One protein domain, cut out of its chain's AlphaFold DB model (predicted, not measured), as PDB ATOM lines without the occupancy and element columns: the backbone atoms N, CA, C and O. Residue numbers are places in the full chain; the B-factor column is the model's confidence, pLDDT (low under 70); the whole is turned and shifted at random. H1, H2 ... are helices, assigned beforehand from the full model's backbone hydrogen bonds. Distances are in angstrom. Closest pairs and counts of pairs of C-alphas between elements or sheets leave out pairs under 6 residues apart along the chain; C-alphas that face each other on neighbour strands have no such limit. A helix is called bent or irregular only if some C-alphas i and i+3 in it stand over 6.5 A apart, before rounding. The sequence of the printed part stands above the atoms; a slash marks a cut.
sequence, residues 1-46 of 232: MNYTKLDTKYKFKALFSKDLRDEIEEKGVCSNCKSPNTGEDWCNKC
ATOM      1  N   MET A   1      36.409  74.560  14.817       51.84
ATOM      2  CA  MET A   1      37.567  74.336  13.923       51.84
ATOM      3  C   MET A   1      37.116  73.722  12.591       51.84
ATOM      4  O   MET A   1      36.699  72.573  12.550       51.84
ATOM      5  N   ASN A   2      37.153  74.504  11.505       54.75
ATOM      6  CA  ASN A   2      36.560  74.215  10.181       54.75
ATOM      7  C   ASN A   2      37.495  73.392   9.248       54.75
ATOM      8  O   ASN A   2      37.355  73.411   8.025       54.75
ATOM      9  N   TYR A   3      38.484  72.680   9.810       61.50
ATOM     10  CA  TYR A   3      39.586  72.054   9.055       61.50
ATOM     11  C   TYR A   3      39.171  70.855   8.196       61.50
ATOM     12  O   TYR A   3      39.909  70.453   7.298       61.50
ATOM     13  N   THR A   4      37.991  70.279   8.423       65.62
ATOM     14  CA  THR A   4      37.471  69.172   7.604       65.62
ATOM     15  C   THR A   4      37.303  69.583   6.142       65.62
ATOM     16  O   THR A   4      37.577  68.778   5.250       65.62
ATOM     17  N   LYS A   5      36.970  70.858   5.900       72.44
ATOM     18  CA  LYS A   5      36.770  71.451   4.573       72.44
ATOM     19  C   LYS A   5      38.065  71.886   3.876       72.44
ATOM     20  O   LYS A   5      37.978  72.321   2.737       72.44
ATOM     21  N   LEU A   6      39.232  71.783   4.521       81.81
ATOM     22  CA  LEU A   6      40.517  72.200   3.945       81.81
ATOM     23  C   LEU A   6      41.084  71.150   2.971       81.81
ATOM     24  O   LEU A   6      41.015  69.944   3.230       81.81
ATOM     25  N   ASP A   7      41.724  71.603   1.898       85.50
ATOM     26  CA  ASP A   7      42.538  70.753   1.027       85.50
ATOM     27  C   ASP A   7      43.754  70.176   1.782       85.50
ATOM     28  O   ASP A   7      44.342  70.824   2.657       85.50
ATOM     29  N   THR A   8      44.144  68.945   1.440       84.38
ATOM     30  CA  THR A   8      45.177  68.164   2.140       84.38
ATOM     31  C   THR A   8      46.522  68.887   2.226       84.38
ATOM     32  O   THR A   8      47.193  68.810   3.259       84.38
ATOM     33  N   LYS A   9      46.896  69.667   1.203       85.19
ATOM     34  CA  LYS A   9      48.131  70.466   1.213       85.19
ATOM     35  C   LYS A   9      48.134  71.484   2.352       85.19
ATOM     36  O   LYS A   9      49.157  71.689   3.003       85.19
ATOM     37  N   TYR A  10      47.001  72.143   2.579       84.69
ATOM     38  CA  TYR A  10      46.877  73.166   3.612       84.69
ATOM     39  C   TYR A  10      46.645  72.549   4.989       84.69
ATOM     40  O   TYR A  10      47.118  73.118   5.966       84.69
ATOM     41  N   LYS A  11      46.017  71.364   5.071       86.44
ATOM     42  CA  LYS A  11      45.922  70.598   6.328       86.44
ATOM     43  C   LYS A  11      47.309  70.326   6.893       86.44
ATOM     44  O   LYS A  11      47.560  70.618   8.055       86.44
ATOM     45  N   PHE A  12      48.225  69.843   6.052       85.25
ATOM     46  CA  PHE A  12      49.592  69.558   6.475       85.25
ATOM     47  C   PHE A  12      50.334  70.826   6.919       85.25
ATOM     48  O   PHE A  12      50.952  70.839   7.975       85.25
ATOM     49  N   LYS A  13      50.214  71.931   6.169       87.12
ATOM     50  CA  LYS A  13      50.819  73.220   6.551       87.12
ATOM     51  C   LYS A  13      50.270  73.765   7.871       87.12
ATOM     52  O   LYS A  13      51.037  74.259   8.694       87.12
ATOM     53  N   ALA A  14      48.961  73.649   8.083       85.12
ATOM     54  CA  ALA A  14      48.294  74.121   9.288       85.12
ATOM     55  C   ALA A  14      48.690  73.324  10.537       85.12
ATOM     56  O   ALA A  14      48.475  73.820  11.631       85.12
ATOM     57  N   LEU A  15      49.303  72.136  10.430       86.88
ATOM     58  CA  LEU A  15      49.875  71.442  11.595       86.88
ATOM     59  C   LEU A  15      51.091  72.190  12.165       86.88
ATOM     60  O   LEU A  15      51.287  72.212  13.379       86.88
ATOM     61  N   PHE A  16      51.859  72.867  11.310       89.00
ATOM     62  CA  PHE A  16      53.158  73.445  11.669       89.00
ATOM     63  C   PHE A  16      53.185  74.979  11.704       89.00
ATOM     64  O   PHE A  16      54.187  75.552  12.114       89.00
ATOM     65  N   SER A  17      52.104  75.656  11.312       90.00
ATOM     66  CA  SER A  17      52.005  77.120  11.346       90.00
ATOM     67  C   SER A  17      50.812  77.548  12.190       90.00
ATOM     68  O   SER A  17      49.668  77.244  11.852       90.00
ATOM     69  N   LYS A  18      51.087  78.231  13.308       89.38
ATOM     70  CA  LYS A  18      50.049  78.816  14.162       89.38
ATOM     71  C   LYS A  18      49.352  79.975  13.452       89.38
ATOM     72  O   LYS A  18      48.133  79.955  13.383       89.38
ATOM     73  N   ASP A  19      50.116  80.863  12.823       87.31
ATOM     74  CA  ASP A  19      49.588  82.011  12.076       87.31
ATOM     75  C   ASP A  19      48.569  81.583  11.011       87.31
ATOM     76  O   ASP A  19      47.500  82.171  10.888       87.31
ATOM     77  N   LEU A  20      48.850  80.490  10.292       84.50
ATOM     78  CA  LEU A  20      47.925  79.949   9.299       84.50
ATOM     79  C   LEU A  20      46.626  79.414   9.925       84.50
ATOM     80  O   LEU A  20      45.576  79.477   9.294       84.50
ATOM     81  N   ARG A  21      46.685  78.841  11.132       89.38
ATOM     82  CA  ARG A  21      45.490  78.354  11.841       89.38
ATOM     83  C   ARG A  21      44.632  79.511  12.324       89.38
ATOM     84  O   ARG A  21      43.428  79.477  12.094       89.38
ATOM     85  N   ASP A  22      45.263  80.518  12.916       87.62
ATOM     86  CA  ASP A  22      44.589  81.720  13.400       87.62
ATOM     87  C   ASP A  22      43.907  82.437  12.212       87.62
ATOM     88  O   ASP A  22      42.727  82.772  12.284       87.62
ATOM     89  N   GLU A  23      44.579  82.519  11.054       79.31
ATOM     90  CA  GLU A  23      44.006  83.074   9.820       79.31
ATOM     91  C   GLU A  23      42.809  82.261   9.284       79.31
ATOM     92  O   GLU A  23      41.824  82.833   8.821       79.31
ATOM     93  N   ILE A  24      42.852  80.925   9.351       86.25
ATOM     94  CA  ILE A  24      41.726  80.061   8.946       86.25
ATOM     95  C   ILE A  24      40.542  80.194   9.912       86.25
ATOM     96  O   ILE A  24      39.391  80.095   9.478       86.25
ATOM     97  N   GLU A  25      40.799  80.355  11.209       86.25
ATOM     98  CA  GLU A  25      39.751  80.543  12.215       86.25
ATOM     99  C   GLU A  25      39.063  81.897  12.076       86.25
ATOM    100  O   GLU A  25      37.842  81.955  12.187       86.25
ATOM    101  N   GLU A  26      39.827  82.940  11.757       81.00
ATOM    102  CA  GLU A  26      39.315  84.288  11.521       81.00
ATOM    103  C   GLU A  26      38.575  84.406  10.178       81.00
ATOM    104  O   GLU A  26      37.468  84.932  10.119       81.00
ATOM    105  N   LYS A  27      39.163  83.908   9.081       79.44
ATOM    106  CA  LYS A  27      38.688  84.189   7.709       79.44
ATOM    107  C   LYS A  27      37.894  83.051   7.070       79.44
ATOM    108  O   LYS A  27      37.211  83.247   6.063       79.44
ATOM    109  N   GLY A  28      37.991  81.840   7.613       86.81
ATOM    110  CA  GLY A  28      37.314  80.656   7.098       86.81
ATOM    111  C   GLY A  28      38.018  79.967   5.921       86.81
ATOM    112  O   GLY A  28      39.199  80.159   5.626       86.81
ATOM    113  N   VAL A  29      37.270  79.084   5.255       86.81
ATOM    114  CA  VAL A  29      37.771  78.191   4.199       86.81
ATOM    115  C   VAL A  29      36.913  78.343   2.958       86.81
ATOM    116  O   VAL A  29      35.689  78.226   3.037       86.81
ATOM    117  N   CYS A  30      37.552  78.504   1.803       79.94
ATOM    118  CA  CYS A  30      36.843  78.682   0.548       79.94
ATOM    119  C   CYS A  30      35.998  77.449   0.217       79.94
ATOM    120  O   CYS A  30      36.511  76.328   0.121       79.94
ATOM    121  N   SER A  31      34.707  77.653  -0.040       80.25
ATOM    122  CA  SER A  31      33.785  76.583  -0.429       80.25
ATOM    123  C   SER A  31      34.154  75.936  -1.771       80.25
ATOM    124  O   SER A  31      33.889  74.745  -1.936       80.25
ATOM    125  N   ASN A  32      34.826  76.662  -2.672       74.88
ATOM    126  CA  ASN A  32      35.209  76.188  -4.005       74.88
ATOM    127  C   ASN A  32      36.560  75.454  -4.011       74.88
ATOM    128  O   ASN A  32      36.603  74.248  -4.235       74.88
ATOM    129  N   CYS A  33      37.670  76.152  -3.743       82.12
ATOM    130  CA  CYS A  33      39.021  75.573  -3.839       82.12
ATOM    131  C   CYS A  33      39.546  74.958  -2.544       82.12
ATOM    132  O   CYS A  33      40.667  74.449  -2.544       82.12
ATOM    133  N   LYS A  34      38.778  75.012  -1.448       88.50
ATOM    134  CA  LYS A  34      39.146  74.403  -0.159       88.50
ATOM    135  C   LYS A  34      40.473  74.922   0.425       88.50
ATOM    136  O   LYS A  34      41.045  74.304   1.322       88.50
ATOM    137  N   SER A  35      40.981  76.051  -0.066       86.38
ATOM    138  CA  SER A  35      42.111  76.772   0.519       86.38
ATOM    139  C   SER A  35      41.630  77.730   1.612       86.38
ATOM    140  O   SER A  35      40.446  78.085   1.614       86.38
ATOM    141  N   PRO A  36      42.527  78.182   2.509       84.94
ATOM    142  CA  PRO A  36      42.240  79.309   3.385       84.94
ATOM    143  C   PRO A  36      41.685  80.480   2.578       84.94
ATOM    144  O   PRO A  36      42.134  80.749   1.454       84.94
ATOM    145  N   ASN A  37      40.675  81.127   3.139       76.31
ATOM    146  CA  ASN A  37      40.192  82.382   2.610       76.31
ATOM    147  C   ASN A  37      41.271  83.459   2.780       76.31
ATOM    148  O   ASN A  37      42.082  83.423   3.701       76.31
ATOM    149  N   THR A  38      41.304  84.407   1.856       72.81
ATOM    150  CA  THR A  38      42.221  85.553   1.878       72.81
ATOM    151  C   THR A  38      41.606  86.773   2.572       72.81
ATOM    152  O   THR A  38      42.305  87.754   2.799       72.81
ATOM    153  N   GLY A  39      40.322  86.705   2.936       64.31
ATOM    154  CA  GLY A  39      39.555  87.673   3.735       64.31
ATOM    155  C   GLY A  39      38.305  86.991   4.304       64.31
ATOM    156  O   GLY A  39      38.064  85.834   3.982       64.31
ATOM    157  N   GLU A  40      37.522  87.658   5.148       65.62
ATOM    158  CA  GLU A  40      36.321  87.063   5.766       65.62
ATOM    159  C   GLU A  40      35.350  86.536   4.682       65.62
ATOM    160  O   GLU A  40      34.866  87.306   3.855       65.62
ATOM    161  N   ASP A  41      35.154  85.212   4.614       58.38
ATOM    162  CA  ASP A  41      34.363  84.498   3.589       58.38
ATOM    163  C   ASP A  41      34.791  84.686   2.114       58.38
ATOM    164  O   ASP A  41      34.074  84.311   1.183       58.38
ATOM    165  N   TRP A  42      36.006  85.184   1.880       62.28
ATOM    166  CA  TRP A  42      36.500  85.587   0.562       62.28
ATOM    167  C   TRP A  42      37.801  84.871   0.177       62.28
ATOM    168  O   TRP A  42      38.712  84.749   0.991       62.28
ATOM    169  N   CYS A  43      37.956  84.429  -1.075       69.62
ATOM    170  CA  CYS A  43      39.156  83.706  -1.510       69.62
ATOM    171  C   CYS A  43      39.702  84.221  -2.835       69.62
ATOM    172  O   CYS A  43      39.227  83.816  -3.882       69.62
ATOM    173  N   ASN A  44      40.808  84.961  -2.809       61.09
ATOM    174  CA  ASN A  44      41.425  85.630  -3.951       61.09
ATOM    175  C   ASN A  44      41.690  84.696  -5.141       61.09
ATOM    176  O   ASN A  44      41.644  85.088  -6.303       61.09
ATOM    177  N   LYS A  45      41.969  83.424  -4.841       64.06
ATOM    178  CA  LYS A  45      42.224  82.390  -5.844       64.06
ATOM    179  C   LYS A  45      40.955  81.939  -6.575       64.06
ATOM    180  O   LYS A  45      41.029  81.558  -7.738       64.06
ATOM    181  N   CYS A  46      39.826  81.912  -5.874       61.22
ATOM    182  CA  CYS A  46      38.550  81.382  -6.352       61.22
ATOM    183  C   CYS A  46      37.542  82.471  -6.732       61.22
ATOM    184  O   CYS A  46      36.733  82.278  -7.631       61.22
TER     185      CYS A  46
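AT A GLANCE: This is residues 1 to 46 of the 232 residues of the protein "Protein kinase domain-containing protein" of Rhizophagus irregularis (strain DAOM 181602 / DAOM 197198 / MUCL 43194) (UniProt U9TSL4). Two short helices, H1 and H2, make a corner at one end of the domain, and beyond H2 a long stretch without named elements, residues 28 to 46, folds back on itself in loops at the other end. The printed part has 46 residues, with H1 then H2 and no named strand; the class is all helix, though 19 residues, under half, are in the named elements. It is compact and rounded, with a radius of gyration of the C-alphas of 9.3 A and spans of 24 by 18 by 17 A.

IN THESE COORDINATES: After residues 1 to 7, H1 takes residues 8 to 16, 13.5 A long, from C-alpha 8 at (45.177, 68.164, 2.140). H2 takes residues 18 to 27, 14.1 A long, to C-alpha 27 at (38.688, 84.189, 7.709).

HOW THE PARTS SIT: H1 and H2 only just touch, only at the corner by their tight link, with 3 pairs of C-alphas within 8 A. The closest C-alphas, of Ala 14 and Arg 21, are 5.7 A apart. They run opposite ways at a steep tilt of 57 degrees. In H2 every O i to N i+4 pair is within hydrogen-bond range; in H1, 4 of 5.

THE WHOLE: The C-alphas farthest apart, of Phe 16 and Cys 46, are 24.5 A apart. The printed part has no cut. pLDDT is under 70 in residues 1 to 4 and 39 to 46.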